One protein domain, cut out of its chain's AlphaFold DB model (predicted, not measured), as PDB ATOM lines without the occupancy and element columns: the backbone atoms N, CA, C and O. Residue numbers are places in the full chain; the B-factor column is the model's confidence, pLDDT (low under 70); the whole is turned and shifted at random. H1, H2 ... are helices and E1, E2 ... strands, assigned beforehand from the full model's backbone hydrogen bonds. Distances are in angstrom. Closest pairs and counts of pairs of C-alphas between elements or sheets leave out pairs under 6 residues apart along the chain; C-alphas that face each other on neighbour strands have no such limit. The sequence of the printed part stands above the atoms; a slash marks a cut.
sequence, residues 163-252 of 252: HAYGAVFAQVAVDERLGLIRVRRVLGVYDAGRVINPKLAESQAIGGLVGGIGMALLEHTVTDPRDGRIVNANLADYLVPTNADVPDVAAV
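Overview. This is residues 163 to 252 of the 252 residues of the protein "CO/xanthine dehydrogenase Mo-binding subunit" of Thermocatellispora tengchongensis (UniProt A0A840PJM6). A long strand hairpin, E1 and E2, with short E3 beside E2, makes a small sheet with one helix, H1, slantwise over one face; the long loop 218 to 248 reaches out past the helix's end and returns to E3. The 90 printed residues run E1, E2, H1, E3; the class is mixed, and so is the sheet, ordered E1 E2 E3. The whole is loose, with radius of gyration of the C-alphas 16.3 A and spans of 51 by 33 by 23 A.

Arrangement. E1, residues 163 to 174, and E2, residues 181 to 191, form an antiparallel hairpin; N 167 and O 189 are 2.8 A apart, within hydrogen-bond range. E2 bends by 64 degrees at residue 184. E3, residues 249 to 251, is parallel to E2, with N 250 and O 186 within range at 3.0 A. H1, residues 198 to 217, is on the sheet at a height of 8.1 A, over E2 and E3; its closest C-alphas to E3 are Glu 202 and Ala 251, 5.7 A. E2, H1 and E3 form a strand-helix-strand unit, parallel neighbour strands with a helix between, its crossover right-handed. In H1 every O i to N i+4 pair is within range.

Along the chain. E1 spans 34.2 A from C-alpha 163 at (152.742, 137.455, 122.934), E2 29.0 A, H1 28.5 A, and E3 7.0 A to C-alpha 251 at (142.714, 125.133, 114.338).

Size, cuts and confidence. The farthest C-alphas, Arg 194 and Arg 226, are 50.8 A apart. The printed part has no cut; H1 to E3 is a long link. No printed residue is under 70 in pLDDT.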
ATOM      1  N   HIS A 163     154.074 137.494 123.526       93.12
ATOM      2  CA  HIS A 163     152.742 137.455 122.934       93.12
ATOM      3  C   HIS A 163     152.461 136.076 122.343       93.12
ATOM      4  O   HIS A 163     153.385 135.388 121.911       93.12
ATOM      5  N   ALA A 164     151.185 135.708 122.310       94.06
ATOM      6  CA  ALA A 164     150.680 134.686 121.407       94.06
ATOM      7  C   ALA A 164     150.252 135.343 120.089       94.06
ATOM      8  O   ALA A 164     149.759 136.477 120.078       94.06
ATOM      9  N   TYR A 165     150.410 134.620 118.987       95.69
ATOM     10  CA  TYR A 165     150.084 135.105 117.649       95.69
ATOM     11  C   TYR A 165     149.080 134.189 116.966       95.69
ATOM     12  O   TYR A 165     149.002 132.997 117.253       95.69
ATOM     13  N   GLY A 166     148.310 134.749 116.038       96.12
ATOM     14  CA  GLY A 166     147.391 133.966 115.226       96.12
ATOM     15  C   GLY A 166     147.152 134.544 113.837       96.12
ATOM     16  O   GLY A 166     147.167 135.761 113.621       96.12
ATOM     17  N   ALA A 167     146.875 133.662 112.887       97.38
ATOM     18  CA  ALA A 167     146.351 133.989 111.572       97.38
ATOM     19  C   ALA A 167     145.027 133.246 111.374       97.38
ATOM     20  O   ALA A 167     144.972 132.028 111.494       97.38
ATOM     21  N   VAL A 168     143.959 133.991 111.091       96.81
ATOM     22  CA  VAL A 168     142.618 133.435 110.880       96.81
ATOM     23  C   VAL A 168     142.192 133.719 109.450       96.81
ATOM     24  O   VAL A 168     142.239 134.865 108.999       96.81
ATOM     25  N   PHE A 169     141.771 132.672 108.752       97.06
ATOM     26  CA  PHE A 169     141.270 132.715 107.387       97.06
ATOM     27  C   PHE A 169     139.812 132.274 107.395       97.06
ATOM     28  O   PHE A 169     139.494 131.216 107.934       97.06
ATOM     29  N   ALA A 170     138.936 133.065 106.785       96.88
ATOM     30  CA  ALA A 170     137.515 132.759 106.699       96.88
ATOM     31  C   ALA A 170     137.058 132.783 105.240       96.88
ATOM     32  O   ALA A 170     137.310 133.741 104.509       96.88
ATOM     33  N   GLN A 171     136.356 131.729 104.835       97.81
ATOM     34  CA  GLN A 171     135.598 131.684 103.597       97.81
ATOM     35  C   GLN A 171     134.118 131.841 103.931       97.81
ATOM     36  O   GLN A 171     133.557 131.063 104.708       97.81
ATOM     37  N   VAL A 172     133.478 132.824 103.306       97.25
ATOM     38  CA  VAL A 172     132.052 133.111 103.475       97.25
ATOM     39  C   VAL A 172     131.350 133.121 102.123       97.25
ATOM     40  O   VAL A 172     131.957 133.426 101.098       97.25
ATOM     41  N   ALA A 173     130.068 132.776 102.124       97.06
ATOM     42  CA  ALA A 173     129.172 132.990 100.997       97.06
ATOM     43  C   ALA A 173     128.154 134.064 101.370       97.06
ATOM     44  O   ALA A 173     127.622 134.042 102.481       97.06
ATOM     45  N   VAL A 174     127.878 134.966 100.434       97.81
ATOM     46  CA  VAL A 174     126.892 136.033 100.596       97.81
ATOM     47  C   VAL A 174     125.796 135.827  99.562       97.81
ATOM     48  O   VAL A 174     126.085 135.685  98.375       97.81
ATOM     49  N   ASP A 175     124.550 135.778 100.015       97.75
ATOM     50  CA  ASP A 175     123.396 135.846  99.127       97.75
ATOM     51  C   ASP A 175     123.223 137.294  98.649       97.75
ATOM     52  O   ASP A 175     122.947 138.183  99.451       97.75
ATOM     53  N   GLU A 176     123.394 137.539  97.350       97.19
ATOM     54  CA  GLU A 176     123.345 138.889  96.770       97.19
ATOM     55  C   GLU A 176     121.972 139.558  96.922       97.19
ATOM     56  O   GLU A 176     121.880 140.778  97.043       97.19
ATOM     57  N   ARG A 177     120.890 138.773  96.940       97.56
ATOM     58  CA  ARG A 177     119.523 139.303  96.984       97.56
ATOM     59  C   ARG A 177     119.068 139.589  98.406       97.56
ATOM     60  O   ARG A 177     118.326 140.542  98.620       97.56
ATOM     61  N   LEU A 178     119.457 138.736  99.353       96.62
ATOM     62  CA  LEU A 178     119.007 138.802 100.747       96.62
ATOM     63  C   LEU A 178     120.043 139.426 101.689       96.62
ATOM     64  O   LEU A 178     119.715 139.729 102.832       96.62
ATOM     65  N   GLY A 179     121.294 139.575 101.246       94.75
ATOM     66  CA  GLY A 179     122.407 140.022 102.086       94.75
ATOM     67  C   GLY A 179     122.809 139.013 103.167       94.75
ATOM     68  O   GLY A 179     123.553 139.360 104.081       94.75
ATOM     69  N   LEU A 180     122.320 137.769 103.098       95.69
ATOM     70  CA  LEU A 180     122.595 136.746 104.107       95.69
ATOM     71  C   LEU A 180     124.017 136.211 103.963       95.69
ATOM     72  O   LEU A 180     124.409 135.749 102.891       95.69
ATOM     73  N   ILE A 181     124.759 136.204 105.067       96.62
ATOM     74  CA  ILE A 181     126.128 135.690 105.130       96.62
ATOM     75  C   ILE A 181     126.110 134.294 105.752       96.62
ATOM     76  O   ILE A 181     125.503 134.070 106.798       96.62
ATOM     77  N   ARG A 182     126.799 133.343 105.120       95.38
ATOM     78  CA  ARG A 182     127.032 132.000 105.664       95.38
ATOM     79  C   ARG A 182     128.513 131.676 105.666       95.38
ATOM     80  O   ARG A 182     129.176 131.746 104.630       95.38
ATOM     81  N   VAL A 183     129.015 131.272 106.828       97.19
ATOM     82  CA  VAL A 183     130.374 130.758 106.976       97.19
ATOM     83  C   VAL A 183     130.465 129.406 106.274       97.19
ATOM     84  O   VAL A 183     129.613 128.538 106.459       97.19
ATOM     85  N   ARG A 184     131.472 129.243 105.414       96.69
ATOM     86  CA  ARG A 184     131.744 127.982 104.710       96.69
ATOM     87  C   ARG A 184     132.891 127.230 105.349       96.69
ATOM     88  O   ARG A 184     132.790 126.022 105.510       96.69
ATOM     89  N   ARG A 185     133.950 127.957 105.704       97.12
ATOM     90  CA  ARG A 185     135.151 127.399 106.313       97.12
ATOM     91  C   ARG A 185     135.889 128.455 107.118       97.12
ATOM     92  O   ARG A 185     136.008 129.594 106.661       97.12
ATOM     93  N   VAL A 186     136.442 128.062 108.260       97.44
ATOM     94  CA  VAL A 186     137.379 128.880 109.037       97.44
ATOM     95  C   VAL A 186     138.606 128.056 109.402       97.44
ATOM     96  O   VAL A 186     138.492 126.933 109.881       97.44
ATOM     97  N   LEU A 187     139.786 128.625 109.172       97.50
ATOM     98  CA  LEU A 187     141.061 128.063 109.604       97.50
ATOM     99  C   LEU A 187     141.765 129.072 110.506       97.50
ATOM    100  O   LEU A 187     142.081 130.175 110.061       97.50
ATOM    101  N   GLY A 188     142.033 128.679 111.747       97.25
ATOM    102  CA  GLY A 188     142.957 129.378 112.632       97.25
ATOM    103  C   GLY A 188     144.320 128.690 112.656       97.25
ATOM    104  O   GLY A 188     144.396 127.467 112.700       97.25
ATOM    105  N   VAL A 189     145.390 129.475 112.623       97.44
ATOM    106  CA  VAL A 189     146.775 129.027 112.814       97.44
ATOM    107  C   VAL A 189     147.347 129.835 113.966       97.44
ATOM    108  O   VAL A 189     147.350 131.066 113.876       97.44
ATOM    109  N   TYR A 190     147.808 129.185 115.031       96.75
ATOM    110  CA  TYR A 190     148.191 129.846 116.276       96.75
ATOM    111  C   TYR A 190     149.613 129.494 116.713       96.75
ATOM    112  O   TYR A 190     150.019 128.337 116.727       96.75
ATOM    113  N   ASP A 191     150.349 130.506 117.161       95.69
ATOM    114  CA  ASP A 191     151.535 130.334 117.993       95.69
ATOM    115  C   ASP A 191     151.171 130.713 119.430       95.69
ATOM    116  O   ASP A 191     151.047 131.892 119.777       95.69
ATOM    117  N   ALA A 192     150.956 129.691 120.255       92.50
ATOM    118  CA  ALA A 192     150.662 129.819 121.679       92.50
ATOM    119  C   ALA A 192     151.853 129.394 122.563       92.50
ATOM    120  O   ALA A 192     151.690 129.172 123.766       92.50
ATOM    121  N   GLY A 193     153.051 129.248 121.985       93.25
ATOM    122  CA  GLY A 193     154.206 128.678 122.669       93.25
ATOM    123  C   GLY A 193     154.053 127.175 122.939       93.25
ATOM    124  O   GLY A 193     153.598 126.408 122.091       93.25
ATOM    125  N   ARG A 194     154.471 126.713 124.127       94.44
ATOM    126  CA  ARG A 194     154.439 125.280 124.465       94.44
ATOM    127  C   ARG A 194     153.011 124.811 124.748       94.44
ATOM    128  O   ARG A 194     152.449 125.092 125.806       94.44
ATOM    129  N   VAL A 195     152.476 124.000 123.842       96.19
ATOM    130  CA  VAL A 195     151.185 123.327 124.007       96.19
ATOM    131  C   VAL A 195     151.336 122.114 124.929       96.19
ATOM    132  O   VAL A 195     152.082 121.185 124.631       96.19
ATOM    133  N   ILE A 196     150.621 122.117 126.058       96.94
ATOM    134  CA  ILE A 196     150.625 120.996 127.016       96.94
ATOM    135  C   ILE A 196     149.720 119.860 126.546       96.94
ATOM    136  O   ILE A 196     150.102 118.693 126.585       96.94
ATOM    137  N   ASN A 197     148.518 120.204 126.088       97.38
ATOM    138  CA  ASN A 197     147.536 119.244 125.618       97.38
ATOM    139  C   ASN A 197     146.988 119.706 124.261       97.38
ATOM    140  O   ASN A 197     146.163 120.624 124.238       97.38
ATOM    141  N   PRO A 198     147.429 119.093 123.144       96.56
ATOM    142  CA  PRO A 198     147.021 119.505 121.803       96.56
ATOM    143  C   PRO A 198     145.507 119.517 121.616       96.56
ATOM    144  O   PRO A 198     144.964 120.487 121.105       96.56
ATOM    145  N   LYS A 199     144.813 118.500 122.137       97.25
ATOM    146  CA  LYS A 199     143.357 118.389 122.021       97.25
ATOM    147  C   LYS A 199     142.629 119.525 122.744       97.25
ATOM    148  O   LYS A 199     141.676 120.078 122.210       97.25
ATOM    149  N   LEU A 200     143.059 119.876 123.959       97.12
ATOM    150  CA  LEU A 200     142.438 120.973 124.712       97.12
ATOM    151  C   LEU A 200     142.755 122.338 124.093       97.12
ATOM    152  O   LEU A 200     141.874 123.193 124.035       97.12
ATOM    153  N   ALA A 201     143.983 122.531 123.607       96.56
ATOM    154  CA  ALA A 201     144.379 123.755 122.916       96.56
ATOM    155  C   ALA A 201     143.581 123.953 121.618       96.56
ATOM    156  O   ALA A 201     143.039 125.035 121.397       96.56
ATOM    157  N   GLU A 202     143.427 122.898 120.818       96.56
ATOM    158  CA  GLU A 202     142.597 122.894 119.612       96.56
ATOM    159  C   GLU A 202     141.130 123.206 119.948       96.56
ATOM    160  O   GLU A 202     140.534 124.095 119.343       96.56
ATOM    161  N   SER A 203     140.559 122.561 120.973       96.81
ATOM    162  CA  SER A 203     139.199 122.861 121.443       96.81
ATOM    163  C   SER A 203     139.018 124.325 121.867       96.81
ATOM    164  O   SER A 203     137.992 124.924 121.546       96.81
ATOM    165  N   GLN A 204     139.994 124.923 122.559       96.44
ATOM    166  CA  GLN A 204     139.952 126.344 122.925       96.44
ATOM    167  C   GLN A 204     140.035 127.257 121.700       96.44
ATOM    168  O   GLN A 204     139.271 128.217 121.601       96.44
ATOM    169  N   ALA A 205     140.918 126.947 120.752       96.50
ATOM    170  CA  ALA A 205     141.057 127.712 119.519       96.50
ATOM    171  C   ALA A 205     139.772 127.672 118.679       96.50
ATOM    172  O   ALA A 205     139.270 128.723 118.280       96.50
ATOM    173  N   ILE A 206     139.177 126.488 118.493       97.06
ATOM    174  CA  ILE A 206     137.887 126.326 117.807       97.06
ATOM    175  C   ILE A 206     136.785 127.098 118.541       97.06
ATOM    176  O   ILE A 206     136.037 127.834 117.901       97.06
ATOM    177  N   GLY A 207     136.708 126.998 119.872       97.00
ATOM    178  CA  GLY A 207     135.747 127.765 120.669       97.00
ATOM    179  C   GLY A 207     135.886 129.279 120.471       97.00
ATOM    180  O   GLY A 207     134.887 129.974 120.291       97.00
ATOM    181  N   GLY A 208     137.123 129.784 120.420       96.00
ATOM    182  CA  GLY A 208     137.411 131.185 120.113       96.00
ATOM    183  C   GLY A 208     136.995 131.594 118.696       96.00
ATOM    184  O   GLY A 208     136.433 132.673 118.513       96.00
ATOM    185  N   LEU A 209     137.212 130.732 117.698       97.25
ATOM    186  CA  LEU A 209     136.751 130.960 116.323       97.25
ATOM    187  C   LEU A 209     135.219 130.998 116.234       97.25
ATOM    188  O   LEU A 209     134.678 131.885 115.580       97.25
ATOM    189  N   VAL A 210     134.521 130.091 116.927       97.88
ATOM    190  CA  VAL A 210     133.048 130.080 117.003       97.88
ATOM    191  C   VAL A 210     132.534 131.364 117.655       97.88
ATOM    192  O   VAL A 210     131.649 132.012 117.100       97.88
ATOM    193  N   GLY A 211     133.126 131.789 118.775       97.12
ATOM    194  CA  GLY A 211     132.799 133.078 119.396       97.12
ATOM    195  C   GLY A 211     133.053 134.261 118.455       97.12
ATOM    196  O   GLY A 211     132.244 135.179 118.373       97.12
ATOM    197  N   GLY A 212     134.131 134.213 117.667       96.31
ATOM    198  CA  GLY A 212     134.413 135.197 116.620       96.31
ATOM    199  C   GLY A 212     133.335 135.265 115.533       96.31
ATOM    200  O   GLY A 212     132.975 136.358 115.102       96.31
ATOM    201  N   ILE A 213     132.785 134.119 115.119       97.06
ATOM    202  CA  ILE A 213     131.655 134.050 114.178       97.06
ATOM    203  C   ILE A 213     130.407 134.693 114.792       97.06
ATOM    204  O   ILE A 213     129.747 135.485 114.121       97.06
ATOM    205  N   GLY A 214     130.116 134.390 116.062       97.69
ATOM    206  CA  GLY A 214     129.014 134.994 116.813       97.69
ATOM    207  C   GLY A 214     129.114 136.512 116.838       97.69
ATOM    208  O   GLY A 214     128.227 137.189 116.320       97.69
ATOM    209  N   MET A 215     130.241 137.041 117.317       97.38
ATOM    210  CA  MET A 215     130.510 138.482 117.358       97.38
ATOM    211  C   MET A 215     130.406 139.165 115.990       97.38
ATOM    212  O   MET A 215     129.976 140.311 115.908       97.38
ATOM    213  N   ALA A 216     130.830 138.496 114.917       96.38
ATOM    214  CA  ALA A 216     130.846 139.097 113.588       96.38
ATOM    215  C   ALA A 216     129.467 139.127 112.910       96.38
ATOM    216  O   ALA A 216     129.208 140.040 112.126       96.38
ATOM    217  N   LEU A 217     128.618 138.121 113.148       96.44
ATOM    218  CA  LEU A 217     127.418 137.891 112.334       96.44
ATOM    219  C   LEU A 217     126.097 137.895 113.108       96.44
ATOM    220  O   LEU A 217     125.056 138.082 112.481       96.44
ATOM    221  N   LEU A 218     126.109 137.637 114.416       96.69
ATOM    222  CA  LEU A 218     124.901 137.267 115.165       96.69
ATOM    223  C   LEU A 218     124.696 138.106 116.429       96.69
ATOM    224  O   LEU A 218     123.592 138.581 116.689       96.69
ATOM    225  N   GLU A 219     125.752 138.290 117.212       98.06
ATOM    226  CA  GLU A 219     125.665 138.853 118.552       98.06
ATOM    227  C   GLU A 219     125.476 140.372 118.519       98.06
ATOM    228  O   GLU A 219     126.311 141.123 118.014       98.06
ATOM    229  N   HIS A 220     124.372 140.838 119.100       97.44
ATOM    230  CA  HIS A 220     124.082 142.258 119.242       97.44
ATOM    231  C   HIS A 220     123.175 142.479 120.452       97.44
ATOM    232  O   HIS A 220     122.053 141.984 120.487       97.44
ATOM    233  N   THR A 221     123.617 143.267 121.431       97.69
ATOM    234  CA  THR A 221     122.767 143.685 122.559       97.69
ATOM    235  C   THR A 221     121.922 144.885 122.154       97.69
ATOM    236  O   THR A 221     122.468 145.941 121.840       97.69
ATOM    237  N   VAL A 222     120.596 144.746 122.176       97.81
ATOM    238  CA  VAL A 222     119.672 145.821 121.792       97.81
ATOM    239  C   VAL A 222     119.158 146.521 123.044       97.81
ATOM    240  O   VAL A 222     118.427 145.934 123.844       97.81
ATOM    241  N   THR A 223     119.519 147.793 123.192       98.19
ATOM    242  CA  THR A 223     119.074 148.651 124.297       98.19
ATOM    243  C   THR A 223     117.967 149.586 123.826       98.19
ATOM    244  O   THR A 223     118.130 150.297 122.835       98.19
ATOM    245  N   ASP A 224     116.850 149.622 124.547       97.69
ATOM    246  CA  ASP A 224     115.771 150.573 124.309       97.69
ATOM    247  C   ASP A 224     116.208 151.990 124.726       97.69
ATOM    248  O   ASP A 224     116.550 152.204 125.892       97.69
ATOM    249  N   PRO A 225     116.198 152.986 123.825       97.25
ATOM    250  CA  PRO A 225     116.647 154.336 124.159       97.25
ATOM    251  C   PRO A 225     115.693 155.083 125.103       97.25
ATOM    252  O   PRO A 225     116.062 156.134 125.623       97.25
ATOM    253  N   ARG A 226     114.464 154.591 125.308       98.12
ATOM    254  CA  ARG A 226     113.445 155.263 126.128       98.12
ATOM    255  C   ARG A 226     113.685 155.063 127.620       98.12
ATOM    256  O   ARG A 226     113.457 155.986 128.396       98.12
ATOM    257  N   ASP A 227     114.113 153.866 128.010       97.50
ATOM    258  CA  ASP A 227     114.256 153.463 129.413       97.50
ATOM    259  C   ASP A 227     115.555 152.694 129.718       97.50
ATOM    260  O   ASP A 227     115.819 152.367 130.874       97.50
ATOM    261  N   GLY A 228     116.391 152.430 128.708       97.75
ATOM    262  CA  GLY A 228     117.661 151.722 128.856       97.75
ATOM    263  C   GLY A 228     117.527 150.203 129.001       97.75
ATOM    264  O   GLY A 228     118.514 149.538 129.319       97.75
ATOM    265  N   ARG A 229     116.338 149.623 128.794       98.19
ATOM    266  CA  ARG A 229     116.132 148.177 128.925       98.19
ATOM    267  C   ARG A 229     116.818 147.407 127.794       98.19
ATOM    268  O   ARG A 229     116.662 147.746 126.627       98.19
ATOM    269  N   ILE A 230     117.488 146.300 128.120       98.38
ATOM    270  CA  ILE A 230     117.943 145.328 127.112       98.38
ATOM    271  C   ILE A 230     116.734 144.506 126.656       98.38
ATOM    272  O   ILE A 230     116.186 143.716 127.429       98.38
ATOM    273  N   VAL A 231     116.287 144.710 125.419       97.69
ATOM    274  CA  VAL A 231     115.027 144.125 124.926       97.69
ATOM    275  C   VAL A 231     115.186 142.686 124.450       97.69
ATOM    276  O   VAL A 231     114.232 141.919 124.532       97.69
ATOM    277  N   ASN A 232     116.392 142.293 124.039       98.12
ATOM    278  CA  ASN A 232     116.705 140.950 123.560       98.12
ATOM    279  C   ASN A 232     117.496 140.115 124.582       98.12
ATOM    280  O   ASN A 232     118.314 139.288 124.205       98.12
ATOM    281  N   ALA A 233     117.272 140.318 125.886       97.31
ATOM    282  CA  ALA A 233     117.956 139.592 126.964       97.31
ATOM    283  C   ALA A 233     117.468 138.130 127.117       97.31
ATOM    284  O   ALA A 233     117.039 137.707 128.191       97.31
ATOM    285  N   ASN A 234     117.474 137.366 126.026       97.19
ATOM    286  CA  ASN A 234     117.089 135.962 125.947       97.19
ATOM    287  C   ASN A 234     117.812 135.292 124.757       97.19
ATOM    288  O   ASN A 234     118.250 135.975 123.839       97.19
ATOM    289  N   LEU A 235     117.920 133.960 124.747       97.12
ATOM    290  CA  LEU A 235     118.654 133.222 123.702       97.12
ATOM    291  C   LEU A 235     117.898 133.063 122.370       97.12
ATOM    292  O   LEU A 235     118.446 132.489 121.435       97.12
ATOM    293  N   ALA A 236     116.642 133.509 122.284       96.94
ATOM    294  CA  ALA A 236     115.903 133.516 121.023       96.94
ATOM    295  C   ALA A 236     116.220 134.776 120.201       96.94
ATOM    296  O   ALA A 236     116.362 134.683 118.986       96.94
ATOM    297  N   ASP A 237     116.374 135.924 120.869       97.38
ATOM    298  CA  ASP A 237     116.591 137.226 120.229       97.38
ATOM    299  C   ASP A 237     118.052 137.716 120.316       97.38
ATOM    300  O   ASP A 237     118.483 138.530 119.498       97.38
ATOM    301  N   TYR A 238     118.833 137.252 121.299       97.94
ATOM    302  CA  TYR A 238     120.294 137.369 121.289       97.94
ATOM    303  C   TYR A 238     120.865 136.118 120.635       97.94
ATOM    304  O   TYR A 238     120.975 135.055 121.252       97.94
ATOM    305  N   LEU A 239     121.182 136.244 119.352       97.44
ATOM    306  CA  LEU A 239     121.600 135.115 118.542       97.44
ATOM    307  C   LEU A 239     123.037 134.720 118.885       97.44
ATOM    308  O   LEU A 239     123.968 135.506 118.731       97.44
ATOM    309  N   VAL A 240     123.208 133.469 119.304       97.38
ATOM    310  CA  VAL A 240     124.511 132.809 119.426       97.38
ATOM    311  C   VAL A 240     124.668 131.786 118.298       97.38
ATOM    312  O   VAL A 240     123.660 131.231 117.849       97.38
ATOM    313  N   PRO A 241     125.899 131.501 117.831       97.06
ATOM    314  CA  PRO A 241     126.121 130.476 116.818       97.06
ATOM    315  C   PRO A 241     125.527 129.126 117.222       97.06
ATOM    316  O   PRO A 241     125.770 128.623 118.321       97.06
ATOM    317  N   THR A 242     124.782 128.512 116.309       96.56
ATOM    318  CA  THR A 242     124.327 127.126 116.438       96.56
ATOM    319  C   THR A 242     125.280 126.186 115.703       96.56
ATOM    320  O   THR A 242     126.122 126.620 114.921       96.56
ATOM    321  N   ASN A 243     125.120 124.870 115.884       95.50
ATOM    322  CA  ASN A 243     125.916 123.878 115.148       95.50
ATOM    323  C   ASN A 243     125.819 124.067 113.614       95.50
ATOM    324  O   ASN A 243     126.798 123.906 112.895       95.50
ATOM    325  N   ALA A 244     124.657 124.494 113.104       94.69
ATOM    326  CA  ALA A 244     124.465 124.727 111.672       94.69
ATOM    327  C   ALA A 244     125.255 125.934 111.125       94.69
ATOM    328  O   ALA A 244     125.456 126.027 109.913       94.69
ATOM    329  N   ASP A 245     125.710 126.844 111.990       94.62
ATOM    330  CA  ASP A 245     126.458 128.045 111.603       94.62
ATOM    331  C   ASP A 245     127.981 127.809 111.535       94.62
ATOM    332  O   ASP A 245     128.709 128.649 111.005       94.62
ATOM    333  N   VAL A 246     128.464 126.658 112.023       93.12
ATOM    334  CA  VAL A 246     129.895 126.307 112.142       93.12
ATOM    335  C   VAL A 246     130.225 124.949 111.494       93.12
ATOM    336  O   VAL A 246     130.614 124.007 112.180       93.12
ATOM    337  N   PRO A 247     130.085 124.816 110.159       85.81
ATOM    338  CA  PRO A 247     130.209 123.520 109.489       85.81
ATOM    339  C   PRO A 247     131.652 122.993 109.365       85.81
ATOM    340  O   PRO A 247     131.874 121.805 109.570       85.81
ATOM    341  N   ASP A 248     132.626 123.845 109.022       94.88
ATOM    342  CA  ASP A 248     134.042 123.467 108.860       94.88
ATOM    343  C   ASP A 248     134.933 124.500 109.565       94.88
ATOM    344  O   ASP A 248     135.193 125.590 109.045       94.88
ATOM    345  N   VAL A 249     135.348 124.179 110.791       95.62
ATOM    346  CA  VAL A 249     136.243 125.007 111.609       95.62
ATOM    347  C   VAL A 249     137.407 124.152 112.075       95.62
ATOM    348  O   VAL A 249     137.210 123.151 112.760       95.62
ATOM    349  N   ALA A 250     138.618 124.581 111.737       95.56
ATOM    350  CA  ALA A 250     139.849 123.916 112.134       95.56
ATOM    351  C   ALA A 250     140.820 124.903 112.786       95.56
ATOM    352  O   ALA A 250     140.855 126.090 112.439       95.56
ATOM    353  N   ALA A 251     141.636 124.392 113.705       94.44
ATOM    354  CA  ALA A 251     142.714 125.133 114.338       94.44
ATOM    355  C   ALA A 251     143.996 124.296 114.350       94.44
ATOM    356  O   ALA A 251     143.941 123.093 114.603       94.44
ATOM    357  N   VAL A 252     145.131 124.942 114.081       87.12
ATOM    358  CA  VAL A 252     146.476 124.350 114.150       87.12
ATOM    359  C   VAL A 252     147.432 125.222 114.943       87.12
ATOM    360  O   VAL A 252     147.240 126.461 114.936       87.12
TER     361      VAL A 252